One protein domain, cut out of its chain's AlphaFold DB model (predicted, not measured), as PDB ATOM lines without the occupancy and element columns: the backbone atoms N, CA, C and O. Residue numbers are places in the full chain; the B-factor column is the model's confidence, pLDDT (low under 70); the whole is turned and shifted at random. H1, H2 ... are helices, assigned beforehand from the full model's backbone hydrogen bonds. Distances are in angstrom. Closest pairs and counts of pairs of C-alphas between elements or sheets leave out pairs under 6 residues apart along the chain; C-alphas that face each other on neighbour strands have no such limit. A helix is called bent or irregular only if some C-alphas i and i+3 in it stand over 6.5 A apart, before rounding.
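Overview. This is residues 6 to 93 of the 235 residues of the protein "Cytochrome C" of Nitrospirae bacterium (UniProt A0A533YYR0). One long helix, H1, sticks out as an arm with residues 6 to 24 from a small, loose body. In that body the short helices H2, H3 and H4 and their loops gather beyond the far end of H1, and a second long helix, H5, slants away from near that end, followed by a tail, residues 87 to 93. The printed part has 88 residues, with five named helices in the order H1, H2, H3, H4, H5 and no named strand; its class is all helix. The whole is loose, with a radius of gyration of the C-alphas of 15.7 A, and elongated, spanning 51 by 32 by 21 A.

Along the chain. Find C-alpha 6 at (162.676, 73.992, 189.619); from there H1, residues 6 to 29, runs 33.5 A to C-alpha 29 at (169.340, 106.725, 191.440). It has a kink of 27 degrees near residue 23; it is neither bent nor irregular, but only just: C-alphas 23 and 26 are 6.0 A apart. Next come H2, residues 31 to 34, H3, residues 41 to 47, and H4, residues 57 to 61. H5, residues 66 to 86, runs 28.2 A and ends at C-alpha 86 at (162.326, 103.742, 212.544). H5 is also neither bent nor irregular, but only just: C-alphas 72 and 75 are 6.3 A apart.

Arrangement. Begin at the end of H1, where H1 and H4 are close but not clearly touching; their closest C-alphas, those of Ser 29 and Val 58, are 5.9 A apart. H1 and H2 are also close but not clearly touching, at 6.9 A between the closest C-alphas, Leu 27 and Phe 33. H1 and H5 are near each other, with 5 pairs of C-alphas within 10 A. Look next at H2 and H3, which touch; their closest C-alphas are those of Pro 31 and Tyr 44, at 7.2 A. H2 and H4 are close but not clearly touching, at 5.6 A between the closest C-alphas, Pro 31 and Cys 57. H4 and H5 are close but not clearly touching, with the closest C-alphas, His 61 and Asp 72, 7.0 A apart. H3 is apart from H1, H4 and H5, and H2 is apart from H5. In H3 and H4 every O i to N i+4 pair is within hydrogen-bond range; in H1 it is 19 of 20 and in H5 15 of 17, while H2 is too short for such a pair.

Size, cuts and confidence. The two C-alphas farthest apart, those of Lys 6 and Val 49, are 52.4 A apart. Without residues 6 to 24, which stand free, the body spans 33 by 29 by 21 A. The printed part has no cut. The links H1 to H2 and H4 to H5 are tight, H2 to H3 and H3 to H4 are short, and no link is long. The mean pLDDT of the printed part is 93.2, and no printed residue is under 70.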
ATOM      1  N   LYS A   6     161.729  73.148 188.871       84.69
ATOM      2  CA  LYS A   6     162.676  73.992 189.619       84.69
ATOM      3  C   LYS A   6     163.445  74.985 188.736       84.69
ATOM      4  O   LYS A   6     163.638  76.123 189.136       84.69
ATOM      5  N   ALA A   7     163.859  74.580 187.534       88.75
ATOM      6  CA  ALA A   7     164.567  75.461 186.606       88.75
ATOM      7  C   ALA A   7     163.653  76.569 186.063       88.75
ATOM      8  O   ALA A   7     164.097  77.701 185.905       88.75
ATOM      9  N   ILE A   8     162.371  76.263 185.828       90.56
ATOM     10  CA  ILE A   8     161.374  77.253 185.392       90.56
ATOM     11  C   ILE A   8     161.137  78.285 186.500       90.56
ATOM     12  O   ILE A   8     161.160  79.481 186.229       90.56
ATOM     13  N   VAL A   9     160.992  77.833 187.749       91.81
ATOM     14  CA  VAL A   9     160.818  78.722 188.909       91.81
ATOM     15  C   VAL A   9     162.036  79.628 189.107       91.81
ATOM     16  O   VAL A   9     161.873  80.834 189.259       91.81
ATOM     17  N   ILE A  10     163.257  79.086 189.044       93.81
ATOM     18  CA  ILE A  10     164.485  79.890 189.176       93.81
ATOM     19  C   ILE A  10     164.571  80.941 188.065       93.81
ATOM     20  O   ILE A  10     164.832  82.107 188.351       93.81
ATOM     21  N   MET A  11     164.308  80.564 186.810       92.88
ATOM     22  CA  MET A  11     164.317  81.518 185.695       92.88
ATOM     23  C   MET A  11     163.260  82.612 185.865       92.88
ATOM     24  O   MET A  11     163.556  83.774 185.601       92.88
ATOM     25  N   ALA A  12     162.060  82.270 186.340       93.81
ATOM     26  CA  ALA A  12     161.010  83.247 186.607       93.81
ATOM     27  C   ALA A  12     161.410  84.236 187.715       93.81
ATOM     28  O   ALA A  12     161.213  85.438 187.555       93.81
ATOM     29  N   ILE A  13     162.030  83.757 188.801       94.50
ATOM     30  CA  ILE A  13     162.528  84.612 189.892       94.50
ATOM     31  C   ILE A  13     163.624  85.553 189.389       94.50
ATOM     32  O   ILE A  13     163.579  86.746 189.669       94.50
ATOM     33  N   VAL A  14     164.589  85.038 188.622       93.88
ATOM     34  CA  VAL A  14     165.667  85.862 188.054       93.88
ATOM     35  C   VAL A  14     165.100  86.908 187.095       93.88
ATOM     36  O   VAL A  14     165.466  88.074 187.189       93.88
ATOM     37  N   ALA A  15     164.168  86.528 186.219       93.88
ATOM     38  CA  ALA A  15     163.514  87.462 185.307       93.88
ATOM     39  C   ALA A  15     162.741  88.555 186.061       93.88
ATOM     40  O   ALA A  15     162.860  89.731 185.723       93.88
ATOM     41  N   ALA A  16     162.008  88.192 187.117       93.38
ATOM     42  CA  ALA A  16     161.304  89.150 187.964       93.38
ATOM     43  C   ALA A  16     162.271  90.090 188.701       93.38
ATOM     44  O   ALA A  16     162.040  91.297 188.735       93.38
ATOM     45  N   ALA A  17     163.376  89.568 189.241       91.44
ATOM     46  CA  ALA A  17     164.400  90.372 189.907       91.44
ATOM     47  C   ALA A  17     165.077  91.356 188.942       91.44
ATOM     48  O   ALA A  17     165.283  92.515 189.295       91.44
ATOM     49  N   LEU A  18     165.375  90.925 187.712       91.88
ATOM     50  CA  LEU A  18     165.931  91.789 186.669       91.88
ATOM     51  C   LEU A  18     164.929  92.858 186.221       91.88
ATOM     52  O   LEU A  18     165.305  94.019 186.097       91.88
ATOM     53  N   ALA A  19     163.658  92.494 186.027       92.12
ATOM     54  CA  ALA A  19     162.606  93.442 185.667       92.12
ATOM     55  C   ALA A  19     162.392  94.493 186.768       92.12
ATOM     56  O   ALA A  19     162.358  95.691 186.485       92.12
ATOM     57  N   LEU A  20     162.322  94.059 188.031       91.94
ATOM     58  CA  LEU A  20     162.213  94.954 189.179       91.94
ATOM     59  C   LEU A  20     163.448  95.853 189.297       91.94
ATOM     60  O   LEU A  20     163.307  97.058 189.480       91.94
ATOM     61  N   GLY A  21     164.648  95.289 189.142       89.50
ATOM     62  CA  GLY A  21     165.900  96.043 189.138       89.50
ATOM     63  C   GLY A  21     165.940  97.101 188.034       89.50
ATOM     64  O   GLY A  21     166.310  98.242 188.300       89.50
ATOM     65  N   GLY A  22     165.475  96.767 186.828       90.62
ATOM     66  CA  GLY A  22     165.416  97.685 185.688       90.62
ATOM     67  C   GLY A  22     164.554  98.930 185.927       90.62
ATOM     68  O   GLY A  22     164.826  99.974 185.345       90.62
ATOM     69  N   VAL A  23     163.561  98.850 186.818       91.94
ATOM     70  CA  VAL A  23     162.711  99.990 187.205       91.94
ATOM     71  C   VAL A  23     163.215 100.659 188.485       91.94
ATOM     72  O   VAL A  23     163.336 101.883 188.553       91.94
ATOM     73  N   ALA A  24     163.531  99.866 189.510       91.12
ATOM     74  CA  ALA A  24     163.902 100.367 190.828       91.12
ATOM     75  C   ALA A  24     165.257 101.084 190.820       91.12
ATOM     76  O   ALA A  24     165.420 102.096 191.505       91.12
ATOM     77  N   VAL A  25     166.238 100.601 190.053       91.62
ATOM     78  CA  VAL A  25     167.584 101.186 190.049       91.62
ATOM     79  C   VAL A  25     167.589 102.597 189.457       91.62
ATOM     80  O   VAL A  25     168.082 103.487 190.150       91.62
ATOM     81  N   PRO A  26     167.020 102.872 188.266       93.19
ATOM     82  CA  PRO A  26     166.951 104.240 187.749       93.19
ATOM     83  C   PRO A  26     166.152 105.173 188.659       93.19
ATOM     84  O   PRO A  26     166.598 106.284 188.943       93.19
ATOM     85  N   LEU A  27     165.016 104.701 189.186       93.56
ATOM     86  CA  LEU A  27     164.163 105.494 190.071       93.56
ATOM     87  C   LEU A  27     164.909 105.917 191.343       93.56
ATOM     88  O   LEU A  27     164.957 107.097 191.671       93.56
ATOM     89  N   THR A  28     165.547 104.962 192.022       93.69
ATOM     90  CA  THR A  28     166.295 105.205 193.270       93.69
ATOM     91  C   THR A  28     167.666 105.845 193.049       93.69
ATOM     92  O   THR A  28     168.390 106.096 194.009       93.69
ATOM     93  N   SER A  29     168.090 106.035 191.797       94.69
ATOM     94  CA  SER A  29     169.340 106.725 191.440       94.69
ATOM     95  C   SER A  29     169.112 108.171 191.018       94.69
ATOM     96  O   SER A  29     170.059 108.950 190.940       94.69
ATOM     97  N   HIS A  30     167.861 108.543 190.753       95.38
ATOM     98  CA  HIS A  30     167.517 109.892 190.351       95.38
ATOM     99  C   HIS A  30     167.670 110.871 191.535       95.38
ATOM    100  O   HIS A  30     167.139 110.592 192.611       95.38
ATOM    101  N   PRO A  31     168.288 112.057 191.363       96.50
ATOM    102  CA  PRO A  31     168.505 113.019 192.456       96.50
ATOM    103  C   PRO A  31     167.244 113.394 193.253       96.50
ATOM    104  O   PRO A  31     167.283 113.541 194.472       96.50
ATOM    105  N   ARG A  32     166.088 113.480 192.578       95.00
ATOM    106  CA  ARG A  32     164.788 113.738 193.234       95.00
ATOM    107  C   ARG A  32     164.344 112.644 194.208       95.00
ATOM    108  O   ARG A  32     163.609 112.956 195.135       95.00
ATOM    109  N   PHE A  33     164.763 111.393 194.006       94.50
ATOM    110  CA  PHE A  33     164.499 110.332 194.975       94.50
ATOM    111  C   PHE A  33     165.276 110.596 196.265       94.50
ATOM    112  O   PHE A  33     164.701 110.556 197.341       94.50
ATOM    113  N   CYS A  34     166.553 110.969 196.176       93.69
ATOM    114  CA  CYS A  34     167.332 111.349 197.357       93.69
ATOM    115  C   CYS A  34     166.706 112.555 198.080       93.69
ATOM    116  O   CYS A  34     166.601 112.566 199.304       93.69
ATOM    117  N   ALA A  35     166.221 113.540 197.318       94.31
ATOM    118  CA  ALA A  35     165.565 114.736 197.846       94.31
ATOM    119  C   ALA A  35     164.182 114.490 198.481       94.31
ATOM    120  O   ALA A  35     163.620 115.421 199.058       94.31
ATOM    121  N   SER A  36     163.621 113.274 198.402       93.31
ATOM    122  CA  SER A  36     162.384 112.952 199.126       93.31
ATOM    123  C   SER A  36     162.606 112.836 200.637       93.31
ATOM    124  O   SER A  36     161.651 112.935 201.403       93.31
ATOM    125  N   CYS A  37     163.853 112.638 201.074       92.38
ATOM    126  CA  CYS A  37     164.231 112.673 202.482       92.38
ATOM    127  C   CYS A  37     164.518 114.123 202.904       92.38
ATOM    128  O   CYS A  37     165.384 114.784 202.326       92.38
ATOM    129  N   HIS A  38     163.829 114.627 203.935       92.00
ATOM    130  CA  HIS A  38     163.941 116.037 204.340       92.00
ATOM    131  C   HIS A  38     165.369 116.444 204.726       92.00
ATOM    132  O   HIS A  38     165.777 117.572 204.466       92.00
ATOM    133  N   ASN A  39     166.144 115.529 205.313       92.38
ATOM    134  CA  ASN A  39     167.497 115.791 205.796       92.38
ATOM    135  C   ASN A  39     168.501 115.868 204.639       92.38
ATOM    136  O   ASN A  39     169.542 116.498 204.779       92.38
ATOM    137  N   ILE A  40     168.163 115.288 203.484       94.44
ATOM    138  CA  ILE A  40     168.956 115.346 202.251       94.44
ATOM    139  C   ILE A  40     168.569 116.549 201.381       94.44
ATOM    140  O   ILE A  40     169.367 116.994 200.556       94.44
ATOM    141  N   LYS A  41     167.370 117.116 201.563       94.19
ATOM    142  CA  LYS A  41     166.889 118.252 200.766       94.19
ATOM    143  C   LYS A  41     167.887 119.429 200.697       94.19
ATOM    144  O   LYS A  41     168.115 119.897 199.583       94.19
ATOM    145  N   PRO A  42     168.549 119.874 201.788       93.38
ATOM    146  CA  PRO A  42     169.547 120.950 201.701       93.38
ATOM    147  C   PRO A  42     170.733 120.615 200.778       93.38
ATOM    148  O   PRO A  42     171.208 121.464 200.017       93.38
ATOM    149  N   SER A  43     171.177 119.356 200.780       93.25
ATOM    150  CA  SER A  43     172.227 118.851 199.888       93.25
ATOM    151  C   SER A  43     171.777 118.832 198.424       93.25
ATOM    152  O   SER A  43     172.567 119.125 197.528       93.25
ATOM    153  N   TYR A  44     170.503 118.528 198.163       95.62
ATOM    154  CA  TYR A  44     169.923 118.627 196.821       95.62
ATOM    155  C   TYR A  44     169.815 120.085 196.349       95.62
ATOM    156  O   TYR A  44     170.195 120.392 195.221       95.62
ATOM    157  N   ASP A  45     169.340 120.988 197.211       94.69
ATOM    158  CA  ASP A  45     169.151 122.408 196.885       94.69
ATOM    159  C   ASP A  45     170.483 123.113 196.561       94.69
ATOM    160  O   ASP A  45     170.537 123.997 195.707       94.69
ATOM    161  N   SER A  46     171.578 122.710 197.207       92.19
ATOM    162  CA  SER A  46     172.931 123.184 196.878       92.19
ATOM    163  C   SER A  46     173.475 122.546 195.596       92.19
ATOM    164  O   SER A  46     174.072 123.239 194.768       92.19
ATOM    165  N   TRP A  47     173.200 121.258 195.369       94.81
ATOM    166  CA  TRP A  47     173.626 120.548 194.162       94.81
ATOM    167  C   TRP A  47     173.020 121.145 192.884       94.81
ATOM    168  O   TRP A  47     173.753 121.327 191.908       94.81
ATOM    169  N   VAL A  48     171.730 121.514 192.882       95.38
ATOM    170  CA  VAL A  48     171.040 122.036 191.679       95.38
ATOM    171  C   VAL A  48     171.638 123.336 191.129       95.38
ATOM    172  O   VAL A  48     171.499 123.612 189.938       95.38
ATOM    173  N   VAL A  49     172.308 124.128 191.971       91.69
ATOM    174  CA  VAL A  49     172.988 125.376 191.577       91.69
ATOM    175  C   VAL A  49     174.510 125.224 191.479       91.69
ATOM    176  O   VAL A  49     175.215 126.202 191.234       91.69
ATOM    177  N   SER A  50     175.033 124.013 191.679       90.81
ATOM    178  CA  SER A  50     176.467 123.730 191.648       90.81
ATOM    179  C   SER A  50     177.001 123.531 190.226       90.81
ATOM    180  O   SER A  50     176.257 123.355 189.258       90.81
ATOM    181  N   THR A  51     178.328 123.459 190.107       89.94
ATOM    182  CA  THR A  51     179.021 123.111 188.856       89.94
ATOM    183  C   THR A  51     178.764 121.676 188.385       89.94
ATOM    184  O   THR A  51     179.095 121.348 187.251       89.94
ATOM    185  N   HIS A  52     178.167 120.826 189.227       94.19
ATOM    186  CA  HIS A  52     177.882 119.417 188.937       94.19
ATOM    187  C   HIS A  52     176.378 119.113 188.916       94.19
ATOM    188  O   HIS A  52     175.984 117.958 189.053       94.19
ATOM    189  N   LYS A  53     175.521 120.124 188.721       95.00
ATOM    190  CA  LYS A  53     174.054 119.961 188.661       95.00
ATOM    191  C   LYS A  53     173.554 118.966 187.597       95.00
ATOM    192  O   LYS A  53     172.400 118.557 187.639       95.00
ATOM    193  N   ASP A  54     174.403 118.605 186.635       95.69
ATOM    194  CA  ASP A  54     174.098 117.653 185.561       95.69
ATOM    195  C   ASP A  54     174.752 116.266 185.792       95.69
ATOM    196  O   ASP A  54     174.643 115.380 184.950       95.69
ATOM    197  N   VAL A  55     175.413 116.061 186.941       96.12
ATOM    198  CA  VAL A  55     175.986 114.783 187.402       96.12
ATOM    199  C   VAL A  55     175.112 114.253 188.537       96.12
ATOM    200  O   VAL A  55     174.830 114.986 189.487       96.12
ATOM    201  N   THR A  56     174.640 113.006 188.456       95.81
ATOM    202  CA  THR A  56     173.665 112.499 189.433       95.81
ATOM    203  C   THR A  56     174.309 112.235 190.794       95.81
ATOM    204  O   THR A  56     175.517 112.039 190.912       95.81
ATOM    205  N   CYS A  57     173.495 112.178 191.852       95.31
ATOM    206  CA  CYS A  57     173.980 111.896 193.205       95.31
ATOM    207  C   CYS A  57     174.773 110.581 193.273       95.31
ATOM    208  O   CYS A  57     175.797 110.509 193.951       95.31
ATOM    209  N   VAL A  58     174.315 109.543 192.561       95.56
ATOM    210  CA  VAL A  58     174.949 108.219 192.591       95.56
ATOM    211  C   VAL A  58     176.275 108.171 191.838       95.56
ATOM    212  O   VAL A  58     177.119 107.368 192.212       95.56
ATOM    213  N   ASP A  59     176.505 109.056 190.864       95.44
ATOM    214  CA  ASP A  59     177.783 109.117 190.136       95.44
ATOM    215  C   ASP A  59     178.949 109.527 191.057       95.44
ATOM    216  O   ASP A  59     180.107 109.207 190.790       95.44
ATOM    217  N   CYS A  60     178.638 110.193 192.177       94.94
ATOM    218  CA  CYS A  60     179.596 110.549 193.224       94.94
ATOM    219  C   CYS A  60     179.499 109.639 194.462       94.94
ATOM    220  O   CYS A  60     180.518 109.267 195.042       94.94
ATOM    221  N   HIS A  61     178.286 109.297 194.904       95.06
ATOM    222  CA  HIS A  61     178.070 108.587 196.171       95.06
ATOM    223  C   HIS A  61     178.056 107.060 196.058       95.06
ATOM    224  O   HIS A  61     178.016 106.391 197.088       95.06
ATOM    225  N   VAL A  62     178.097 106.495 194.849       94.94
ATOM    226  CA  VAL A  62     178.103 105.043 194.631       94.94
ATOM    227  C   VAL A  62     179.300 104.664 193.773       94.94
ATOM    228  O   VAL A  62     179.415 105.076 192.621       94.94
ATOM    229  N   ARG A  63     180.203 103.837 194.309       93.56
ATOM    230  CA  ARG A  63     181.329 103.336 193.514       93.56
ATOM    231  C   ARG A  63     180.823 102.423 192.385       93.56
ATOM    232  O   ARG A  63     179.992 101.550 192.640       93.56
ATOM    233  N   PRO A  64     181.364 102.544 191.156       89.44
ATOM    234  CA  PRO A  64     180.848 101.840 189.976       89.44
ATOM    235  C   PRO A  64     181.180 100.337 189.942       89.44
ATOM    236  O   PRO A  64     180.793  99.636 189.007       89.44
ATOM    237  N   THR A  65     181.919  99.818 190.926       92.38
ATOM    238  CA  THR A  65     182.191  98.380 191.050       92.38
ATOM    239  C   THR A  65     180.977  97.651 191.623       92.38
ATOM    240  O   THR A  65     180.167  98.244 192.329       92.38
ATOM    241  N   LEU A  66     180.858  96.341 191.380       92.56
ATOM    242  CA  LEU A  66     179.764  95.545 191.953       92.56
ATOM    243  C   LEU A  66     179.758  95.606 193.490       92.56
ATOM    244  O   LEU A  66     178.716  95.814 194.104       92.56
ATOM    245  N   GLU A  67     180.927  95.453 194.111       94.69
ATOM    246  CA  GLU A  67     181.076  95.570 195.564       94.69
ATOM    247  C   GLU A  67     180.717  96.977 196.064       94.69
ATOM    248  O   GLU A  67     180.030  97.117 197.078       94.69
ATOM    249  N   GLY A  68     181.151  98.011 195.341       93.44
ATOM    250  CA  GLY A  68     180.816  99.402 195.614       93.44
ATOM    251  C   GLY A  68     179.313  99.637 195.580       93.44
ATOM    252  O   GLY A  68     178.735 100.096 196.556       93.44
ATOM    253  N   TYR A  69     178.657  99.201 194.511       93.31
ATOM    254  CA  TYR A  69     177.212  99.278 194.356       93.31
ATOM    255  C   TYR A  69     176.455  98.586 195.503       93.31
ATOM    256  O   TYR A  69     175.521  99.151 196.078       93.31
ATOM    257  N   LEU A  70     176.857  97.366 195.877       94.75
ATOM    258  CA  LEU A  70     176.210  96.624 196.961       94.75
ATOM    259  C   LEU A  70     176.385  97.310 198.323       94.75
ATOM    260  O   LEU A  70     175.436  97.368 199.105       94.75
ATOM    261  N   ASN A  71     177.568  97.851 198.613       95.06
ATOM    262  CA  ASN A  71     177.826  98.525 199.884       95.06
ATOM    263  C   ASN A  71     177.214  99.932 199.939       95.06
ATOM    264  O   ASN A  71     176.499 100.252 200.888       95.06
ATOM    265  N   ASP A  72     177.466 100.744 198.917       94.69
ATOM    266  CA  ASP A  72     177.185 102.180 198.914       94.69
ATOM    267  C   ASP A  72     175.732 102.481 198.531       94.69
ATOM    268  O   ASP A  72     175.161 103.457 199.002       94.69
ATOM    269  N   LYS A  73     175.097 101.633 197.705       93.94
ATOM    270  CA  LYS A  73     173.699 101.828 197.298       93.94
ATOM    271  C   LYS A  73     172.737 100.910 198.033       93.94
ATOM    272  O   LYS A  73     171.762 101.389 198.603       93.94
ATOM    273  N   VAL A  74     172.983  99.599 198.028       93.94
ATOM    274  CA  VAL A  74     172.030  98.639 198.614       93.94
ATOM    275  C   VAL A  74     172.098  98.669 200.139       93.94
ATOM    276  O   VAL A  74     171.104  98.969 200.792       93.94
ATOM    277  N   LYS A  75     173.265  98.387 200.727       95.88
ATOM    278  CA  LYS A  75     173.417  98.293 202.185       95.88
ATOM    279  C   LYS A  75     173.259  99.650 202.874       95.88
ATOM    280  O   LYS A  75     172.496  99.744 203.833       95.88
ATOM    281  N   ALA A  76     173.961 100.683 202.403       93.75
ATOM    282  CA  ALA A  76     173.844 102.025 202.974       93.75
ATOM    283  C   ALA A  76     172.450 102.628 202.734       93.75
ATOM    284  O   ALA A  76     171.831 103.087 203.686       93.75
ATOM    285  N   GLY A  77     171.889 102.502 201.526       92.56
ATOM    286  CA  GLY A  77     170.537 102.993 201.237       92.56
ATOM    287  C   GLY A  77     169.450 102.323 202.085       92.56
ATOM    288  O   GLY A  77     168.576 103.008 202.610       92.56
ATOM    289  N   LEU A  78     169.519 101.002 202.302       94.12
ATOM    290  CA  LEU A  78     168.598 100.312 203.218       94.12
ATOM    291  C   LEU A  78     168.753 100.790 204.665       94.12
ATOM    292  O   LEU A  78     167.754 100.934 205.369       94.12
ATOM    293  N   LYS A  79     169.988 101.053 205.109       94.00
ATOM    294  CA  LYS A  79     170.250 101.629 206.431       94.00
ATOM    295  C   LYS A  79     169.642 103.028 206.553       94.00
ATOM    296  O   LYS A  79     169.005 103.303 207.565       94.00
ATOM    297  N   ASP A  80     169.785 103.875 205.540       92.69
ATOM    298  CA  ASP A  80     169.239 105.235 205.548       92.69
ATOM    299  C   ASP A  80     167.707 105.228 205.560       92.69
ATOM    300  O   ASP A  80     167.094 105.965 206.331       92.69
ATOM    301  N   VAL A  81     167.075 104.333 204.790       92.69
ATOM    302  CA  VAL A  81     165.619 104.119 204.841       92.69
ATOM    303  C   VAL A  81     165.191 103.639 206.227       92.69
ATOM    304  O   VAL A  81     164.242 104.178 206.791       92.69
ATOM    305  N   ALA A  82     165.896 102.667 206.811       95.06
ATOM    306  CA  ALA A  82     165.579 102.176 208.149       95.06
ATOM    307  C   ALA A  82     165.706 103.282 209.208       95.06
ATOM    308  O   ALA A  82     164.823 103.415 210.051       95.06
ATOM    309  N   ILE A  83     166.751 104.114 209.137       92.81
ATOM    310  CA  ILE A  83     166.908 105.278 210.020       92.81
ATOM    311  C   ILE A  83     165.759 106.264 209.807       92.81
ATOM    312  O   ILE A  83     165.199 106.746 210.782       92.81
ATOM    313  N   SER A  84     165.381 106.534 208.557       90.69
ATOM    314  CA  SER A  84     164.315 107.484 208.239       90.69
ATOM    315  C   SER A  84     162.923 107.024 208.668       90.69
ATOM    316  O   SER A  84     162.059 107.871 208.880       90.69
ATOM    317  N   VAL A  85     162.682 105.713 208.749       92.56
ATOM    318  CA  VAL A  85     161.369 105.148 209.100       92.56
ATOM    319  C   VAL A  85     161.272 104.822 210.590       92.56
ATOM    320  O   VAL A  85     160.221 105.027 211.191       92.56
ATOM    321  N   PHE A  86     162.346 104.307 211.190       95.56
ATOM    322  CA  PHE A  86     162.326 103.742 212.544       95.56
ATOM    323  C   PHE A  86     163.151 104.539 213.562       95.56
ATOM    324  O   PHE A  86     163.295 104.114 214.708       95.56
ATOM    325  N   SER A  87     163.757 105.658 213.175       93.56
ATOM    326  CA  SER A  87     164.624 106.458 214.043       93.56
ATOM    327  C   SER A  87     164.594 107.935 213.660       93.56
ATOM    328  O   SER A  87     163.824 108.365 212.805       93.56
ATOM    329  N   THR A  88     165.426 108.728 214.334       90.50
ATOM    330  CA  THR A  88     165.631 110.139 214.010       90.50
ATOM    331  C   THR A  88     166.781 110.265 213.009       90.50
ATOM    332  O   THR A  88     167.909 109.884 213.342       90.50
ATOM    333  N   PRO A  89     166.541 110.797 211.796       91.19
ATOM    334  CA  PRO A  89     167.603 111.094 210.845       91.19
ATOM    335  C   PRO A  89     168.643 112.057 211.414       91.19
ATOM    336  O   PRO A  89     168.336 112.936 212.218       91.19
ATOM    337  N   THR A  90     169.888 111.913 210.964       91.88
ATOM    338  CA  THR A  90     170.945 112.879 211.277       91.88
ATOM    339  C   THR A  90     170.599 114.247 210.693       91.88
ATOM    340  O   THR A  90     170.162 114.339 209.543       91.88
ATOM    341  N   ASP A  91     170.828 115.296 211.485       92.25
ATOM    342  CA  ASP A  91     170.677 116.683 211.051       92.25
ATOM    343  C   ASP A  91     171.542 116.984 209.817       92.25
ATOM    344  O   ASP A  91     172.680 116.514 209.717       92.25
ATOM    345  N   ALA A  92     171.015 117.802 208.905       90.88
ATOM    346  CA  ALA A  92     171.662 118.117 207.636       90.88
ATOM    347  C   ALA A  92     173.077 118.700 207.812       90.88
ATOM    348  O   ALA A  92     173.976 118.354 207.047       90.88
ATOM    349  N   HIS A  93     173.323 119.491 208.866       89.88
ATOM    350  CA  HIS A  93     174.634 120.094 209.147       89.88
ATOM    351  C   HIS A  93     175.674 119.088 209.659       89.88
ATOM    352  O   HIS A  93     176.863 119.404 209.782       89.88
TER     353      HIS A  93